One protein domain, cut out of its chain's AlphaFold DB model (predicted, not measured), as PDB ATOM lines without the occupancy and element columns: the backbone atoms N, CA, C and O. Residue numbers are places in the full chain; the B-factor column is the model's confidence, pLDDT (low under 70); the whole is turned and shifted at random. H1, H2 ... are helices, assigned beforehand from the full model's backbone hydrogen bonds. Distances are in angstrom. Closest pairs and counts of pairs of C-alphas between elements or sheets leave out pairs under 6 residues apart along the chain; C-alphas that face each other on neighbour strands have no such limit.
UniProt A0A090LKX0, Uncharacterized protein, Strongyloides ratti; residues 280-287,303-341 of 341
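What this domain is: This is residues 280 to 287 and 303 to 341 of the 341 residues of an uncharacterized protein of Strongyloides ratti (UniProt A0A090LKX0). A long, straight helix, H2, has the short helix H1 packed beside residues 308 to 312. After H2, the unnamed stretch of residues 323 to 341 turns and folds back loosely along another side of it. The 47 printed residues include two named helices, H1 then H2, and no named strand; the class is all helix. The whole is loose and flat, with a radius of gyration of the C-alphas of 12.7 A and spans of 34 by 29 by 14 A.

How they stand to each other: H2, residues 305 to 322, touches H1, residues 280 to 286, with residues 308 to 312 alone. Their closest C-alphas, those of Val 285 and Ile 312, are 5.9 A apart. They run the same way at a shallow tilt of 27 degrees. Every O i to N i+4 pair is within hydrogen-bond range in H2, and 2 of 3 in H1.

Where its parts are: H2 measures 26.2 A, from C-alpha 305 at (187.343, 104.395, 190.888) to C-alpha 322 at (194.405, 120.264, 171.261). H1 measures 10.0 A and begins at C-alpha 280, (178.573, 111.965, 191.779).

The domain as a whole: The two farthest C-alphas, those of His 323 and Lys 337, are 34.5 A apart. Residues 288 to 302 are not printed; C-alphas 287 and 303 are 16.1 A apart across this cut. Residues 318 to 324, of which 318 to 322 belong to H2, and residues 332 to 338 stand free. The model's pLDDT is under 70 at residues 324, 326 to 327 and 335 to 341.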
ATOM      1  N   TYR A 280     177.566 111.867 190.712       82.19
ATOM      2  CA  TYR A 280     178.573 111.965 191.779       82.19
ATOM      3  C   TYR A 280     180.006 111.665 191.310       82.19
ATOM      4  O   TYR A 280     180.968 112.131 191.905       82.19
ATOM      5  N   GLN A 281     180.177 110.853 190.263       85.81
ATOM      6  CA  GLN A 281     181.496 110.583 189.682       85.81
ATOM      7  C   GLN A 281     181.929 111.764 188.817       85.81
ATOM      8  O   GLN A 281     183.093 112.141 188.835       85.81
ATOM      9  N   GLN A 282     180.983 112.352 188.085       87.44
ATOM     10  CA  GLN A 282     181.219 113.514 187.244       87.44
ATOM     11  C   GLN A 282     181.599 114.743 188.071       87.44
ATOM     12  O   GLN A 282     182.516 115.450 187.684       87.44
ATOM     13  N   GLU A 283     180.978 114.943 189.235       84.50
ATOM     14  CA  GLU A 283     181.375 115.986 190.190       84.50
ATOM     15  C   GLU A 283     182.858 115.867 190.582       84.50
ATOM     16  O   GLU A 283     183.595 116.848 190.538       84.50
ATOM     17  N   LEU A 284     183.320 114.648 190.885       86.62
ATOM     18  CA  LEU A 284     184.716 114.385 191.247       86.62
ATOM     19  C   LEU A 284     185.684 114.584 190.077       86.62
ATOM     20  O   LEU A 284     186.792 115.064 190.286       86.62
ATOM     21  N   VAL A 285     185.283 114.207 188.861       88.50
ATOM     22  CA  VAL A 285     186.093 114.425 187.654       88.50
ATOM     23  C   VAL A 285     186.191 115.916 187.341       88.50
ATOM     24  O   VAL A 285     187.288 116.426 187.156       88.50
ATOM     25  N   SER A 286     185.075 116.644 187.398       84.62
ATOM     26  CA  SER A 286     185.030 118.095 187.194       84.62
ATOM     27  C   SER A 286     185.813 118.893 188.238       84.62
ATOM     28  O   SER A 286     186.272 119.983 187.927       84.62
ATOM     29  N   ALA A 287     185.977 118.372 189.457       83.19
ATOM     30  CA  ALA A 287     186.815 118.996 190.483       83.19
ATOM     31  C   ALA A 287     188.321 118.898 190.179       83.19
ATOM     32  O   ALA A 287     189.095 119.666 190.738       83.19
ATOM     33  N   ILE A 303     182.623 102.654 194.202       81.50
ATOM     34  CA  ILE A 303     182.188 103.851 193.470       81.50
ATOM     35  C   ILE A 303     182.564 103.831 191.980       81.50
ATOM     36  O   ILE A 303     182.185 104.738 191.255       81.50
ATOM     37  N   GLY A 304     183.343 102.847 191.516       82.25
ATOM     38  CA  GLY A 304     183.883 102.824 190.152       82.25
ATOM     39  C   GLY A 304     185.116 103.718 189.976       82.25
ATOM     40  O   GLY A 304     185.177 104.513 189.044       82.25
ATOM     41  N   LYS A 305     186.107 103.584 190.871       86.38
ATOM     42  CA  LYS A 305     187.343 104.395 190.888       86.38
ATOM     43  C   LYS A 305     188.067 104.409 189.540       86.38
ATOM     44  O   LYS A 305     188.474 105.467 189.085       86.38
ATOM     45  N   MET A 306     188.170 103.255 188.879       82.88
ATOM     46  CA  MET A 306     188.844 103.160 187.580       82.88
ATOM     47  C   MET A 306     188.150 103.992 186.503       82.88
ATOM     48  O   MET A 306     188.828 104.687 185.761       82.88
ATOM     49  N   SER A 307     186.814 104.015 186.472       84.44
ATOM     50  CA  SER A 307     186.069 104.859 185.533       84.44
ATOM     51  C   SER A 307     186.341 106.346 185.763       84.44
ATOM     52  O   SER A 307     186.516 107.073 184.793       84.44
ATOM     53  N   ILE A 308     186.429 106.790 187.022       86.44
ATOM     54  CA  ILE A 308     186.763 108.183 187.371       86.44
ATOM     55  C   ILE A 308     188.162 108.541 186.853       86.44
ATOM     56  O   ILE A 308     188.315 109.525 186.134       86.44
ATOM     57  N   VAL A 309     189.174 107.719 187.157       88.12
ATOM     58  CA  VAL A 309     190.561 108.003 186.749       88.12
ATOM     59  C   VAL A 309     190.725 107.946 185.224       88.12
ATOM     60  O   VAL A 309     191.431 108.779 184.662       88.12
ATOM     61  N   SER A 310     190.043 107.025 184.534       86.56
ATOM     62  CA  SER A 310     190.052 106.969 183.067       86.56
ATOM     63  C   SER A 310     189.508 108.250 182.430       86.56
ATOM     64  O   SER A 310     190.112 108.732 181.479       86.56
ATOM     65  N   HIS A 311     188.426 108.833 182.962       87.81
ATOM     66  CA  HIS A 311     187.877 110.093 182.436       87.81
ATOM     67  C   HIS A 311     188.798 111.284 182.704       87.81
ATOM     68  O   HIS A 311     189.001 112.087 181.803       87.81
ATOM     69  N   ILE A 312     189.421 111.364 183.884       88.62
ATOM     70  CA  ILE A 312     190.420 112.409 184.179       88.62
ATOM     71  C   ILE A 312     191.585 112.325 183.183       88.62
ATOM     72  O   ILE A 312     192.009 113.328 182.614       88.62
ATOM     73  N   ALA A 313     192.089 111.115 182.936       86.81
ATOM     74  CA  ALA A 313     193.180 110.896 181.995       86.81
ATOM     75  C   ALA A 313     192.784 111.219 180.549       86.81
ATOM     76  O   ALA A 313     193.564 111.841 179.827       86.81
ATOM     77  N   GLU A 314     191.577 110.839 180.129       85.38
ATOM     78  CA  GLU A 314     191.055 111.174 178.806       85.38
ATOM     79  C   GLU A 314     190.890 112.690 178.635       85.38
ATOM     80  O   GLU A 314     191.380 113.245 177.653       85.38
ATOM     81  N   ASN A 315     190.280 113.381 179.600       85.88
ATOM     82  CA  ASN A 315     190.071 114.828 179.546       85.88
ATOM     83  C   ASN A 315     191.404 115.586 179.518       85.88
ATOM     84  O   ASN A 315     191.597 116.484 178.691       85.88
ATOM     85  N   HIS A 316     192.368 115.167 180.346       83.62
ATOM     86  CA  HIS A 316     193.726 115.706 180.342       83.62
ATOM     87  C   HIS A 316     194.435 115.467 178.998       83.62
ATOM     88  O   HIS A 316     195.066 116.376 178.448       83.62
ATOM     89  N   TYR A 317     194.288 114.268 178.427       79.94
ATOM     90  CA  TYR A 317     194.832 113.934 177.113       79.94
ATOM     91  C   TYR A 317     194.203 114.782 176.004       79.94
ATOM     92  O   TYR A 317     194.927 115.389 175.219       79.94
ATOM     93  N   GLN A 318     192.874 114.890 175.956       79.31
ATOM     94  CA  GLN A 318     192.153 115.686 174.960       79.31
ATOM     95  C   GLN A 318     192.525 117.173 175.037       79.31
ATOM     96  O   GLN A 318     192.675 117.829 174.001       79.31
ATOM     97  N   LEU A 319     192.698 117.715 176.246       79.06
ATOM     98  CA  LEU A 319     193.124 119.097 176.444       79.06
ATOM     99  C   LEU A 319     194.527 119.320 175.875       79.06
ATOM    100  O   LEU A 319     194.726 120.257 175.104       79.06
ATOM    101  N   LEU A 320     195.493 118.455 176.187       76.44
ATOM    102  CA  LEU A 320     196.876 118.620 175.727       76.44
ATOM    103  C   LEU A 320     197.073 118.279 174.244       76.44
ATOM    104  O   LEU A 320     197.853 118.963 173.575       76.44
ATOM    105  N   ALA A 321     196.295 117.337 173.706       73.12
ATOM    106  CA  ALA A 321     196.259 117.021 172.281       73.12
ATOM    107  C   ALA A 321     195.816 118.229 171.443       73.12
ATOM    108  O   ALA A 321     196.446 118.539 170.431       73.12
ATOM    109  N   LYS A 322     194.806 118.990 171.899       76.06
ATOM    110  CA  LYS A 322     194.405 120.264 171.261       76.06
ATOM    111  C   LYS A 322     195.543 121.289 171.209       76.06
ATOM    112  O   LYS A 322     195.561 122.128 170.317       76.06
ATOM    113  N   HIS A 323     196.484 121.219 172.147       75.75
ATOM    114  CA  HIS A 323     197.625 122.128 172.243       75.75
ATOM    115  C   HIS A 323     198.901 121.559 171.600       75.75
ATOM    116  O   HIS A 323     199.950 122.189 171.707       75.75
ATOM    117  N   GLN A 324     198.828 120.378 170.966       66.94
ATOM    118  CA  GLN A 324     199.963 119.663 170.364       66.94
ATOM    119  C   GLN A 324     201.166 119.496 171.314       66.94
ATOM    120  O   GLN A 324     202.322 119.490 170.890       66.94
ATOM    121  N   LYS A 325     200.908 119.374 172.621       70.19
ATOM    122  CA  LYS A 325     201.958 119.207 173.636       70.19
ATOM    123  C   LYS A 325     202.245 117.731 173.871       70.19
ATOM    124  O   LYS A 325     201.344 116.908 173.840       70.19
ATOM    125  N   LEU A 326     203.499 117.394 174.167       63.62
ATOM    126  CA  LEU A 326     203.861 116.043 174.592       63.62
ATOM    127  C   LEU A 326     203.347 115.784 176.017       63.62
ATOM    128  O   LEU A 326     203.782 116.433 176.966       63.62
ATOM    129  N   THR A 327     202.466 114.801 176.162       67.25
ATOM    130  CA  THR A 327     201.908 114.338 177.444       67.25
ATOM    131  C   THR A 327     202.358 112.919 177.723       67.25
ATOM    132  O   THR A 327     202.329 112.062 176.838       67.25
ATOM    133  N   ARG A 328     202.726 112.655 178.976       72.25
ATOM    134  CA  ARG A 328     202.952 111.309 179.503       72.25
ATOM    135  C   ARG A 328     202.086 111.135 180.738       72.25
ATOM    136  O   ARG A 328     202.062 112.019 181.588       72.25
ATOM    137  N   MET A 329     201.404 110.001 180.833       75.25
ATOM    138  CA  MET A 329     200.614 109.633 182.003       75.25
ATOM    139  C   MET A 329     201.186 108.350 182.587       75.25
ATOM    140  O   MET A 329     201.413 107.383 181.862       75.25
ATOM    141  N   LEU A 330     201.444 108.360 183.893       80.19
ATOM    142  CA  LEU A 330     201.928 107.205 184.634       80.19
ATOM    143  C   LEU A 330     200.838 106.758 185.604       80.19
ATOM    144  O   LEU A 330     200.452 107.508 186.495       80.19
ATOM    145  N   PHE A 331     200.377 105.522 185.439       80.56
ATOM    146  CA  PHE A 331     199.426 104.891 186.343       80.56
ATOM    147  C   PHE A 331     200.161 103.910 187.247       80.56
ATOM    148  O   PHE A 331     200.686 102.899 186.786       80.56
ATOM    149  N   LEU A 332     200.194 104.214 188.542       79.81
ATOM    150  CA  LEU A 332     200.779 103.332 189.546       79.81
ATOM    151  C   LEU A 332     199.676 102.485 190.174       79.81
ATOM    152  O   LEU A 332     198.731 103.010 190.759       79.81
ATOM    153  N   VAL A 333     199.813 101.165 190.064       80.19
ATOM    154  CA  VAL A 333     198.893 100.199 190.670       80.19
ATOM    155  C   VAL A 333     199.641  99.296 191.650       80.19
ATOM    156  O   VAL A 333     200.803  98.968 191.419       80.19
ATOM    157  N   PRO A 334     198.999  98.859 192.748       72.00
ATOM    158  CA  PRO A 334     199.683  98.123 193.812       72.00
ATOM    159  C   PRO A 334     199.977  96.655 193.469       72.00
ATOM    160  O   PRO A 334     200.691  95.990 194.213       72.00
ATOM    161  N   HIS A 335     199.398  96.106 192.394       69.00
ATOM    162  CA  HIS A 335     199.553  94.694 192.044       69.00
ATOM    163  C   HIS A 335     199.422  94.464 190.532       69.00
ATOM    164  O   HIS A 335     198.522  95.018 189.903       69.00
ATOM    165  N   PHE A 336     200.243  93.567 189.972       66.94
ATOM    166  CA  PHE A 336     200.261  93.238 188.534       66.94
ATOM    167  C   PHE A 336     198.916  92.761 187.981       66.94
ATOM    168  O   PHE A 336     198.603  93.006 186.830       66.94
ATOM    169  N   LYS A 337     198.082  92.147 188.826       66.31
ATOM    170  CA  LYS A 337     196.712  91.714 188.479       66.31
ATOM    171  C   LYS A 337     195.801  92.828 187.933       66.31
ATOM    172  O   LYS A 337     194.749  92.511 187.396       66.31
ATOM    173  N   PHE A 338     196.148  94.099 188.151       59.88
ATOM    174  CA  PHE A 338     195.391  95.256 187.663       59.88
ATOM    175  C   PHE A 338     195.877  95.771 186.298       59.88
ATOM    176  O   PHE A 338     195.298  96.716 185.774       59.88
ATOM    177  N   ILE A 339     196.927  95.166 185.741       66.88
ATOM    178  CA  ILE A 339     197.432  95.414 184.392       66.88
ATOM    179  C   ILE A 339     197.083  94.160 183.584       66.88
ATOM    180  O   ILE A 339     197.682  93.105 183.795       66.88
ATOM    181  N   GLU A 340     196.062  94.237 182.728       51.50
ATOM    182  CA  GLU A 340     195.839  93.193 181.721       51.50
ATOM    183  C   GLU A 340     196.870  93.373 180.601       51.50
ATOM    184  O   GLU A 340     197.051  94.485 180.103       51.50
ATOM    185  N   TYR A 341     197.564  92.280 180.272       43.84
ATOM    186  CA  TYR A 341     198.468  92.165 179.125       43.84
ATOM    187  C   TYR A 341     197.714  91.596 177.931       43.84
ATOM    188  O   TYR A 341     197.076  90.526 178.117       43.84
TER     189      TYR A 341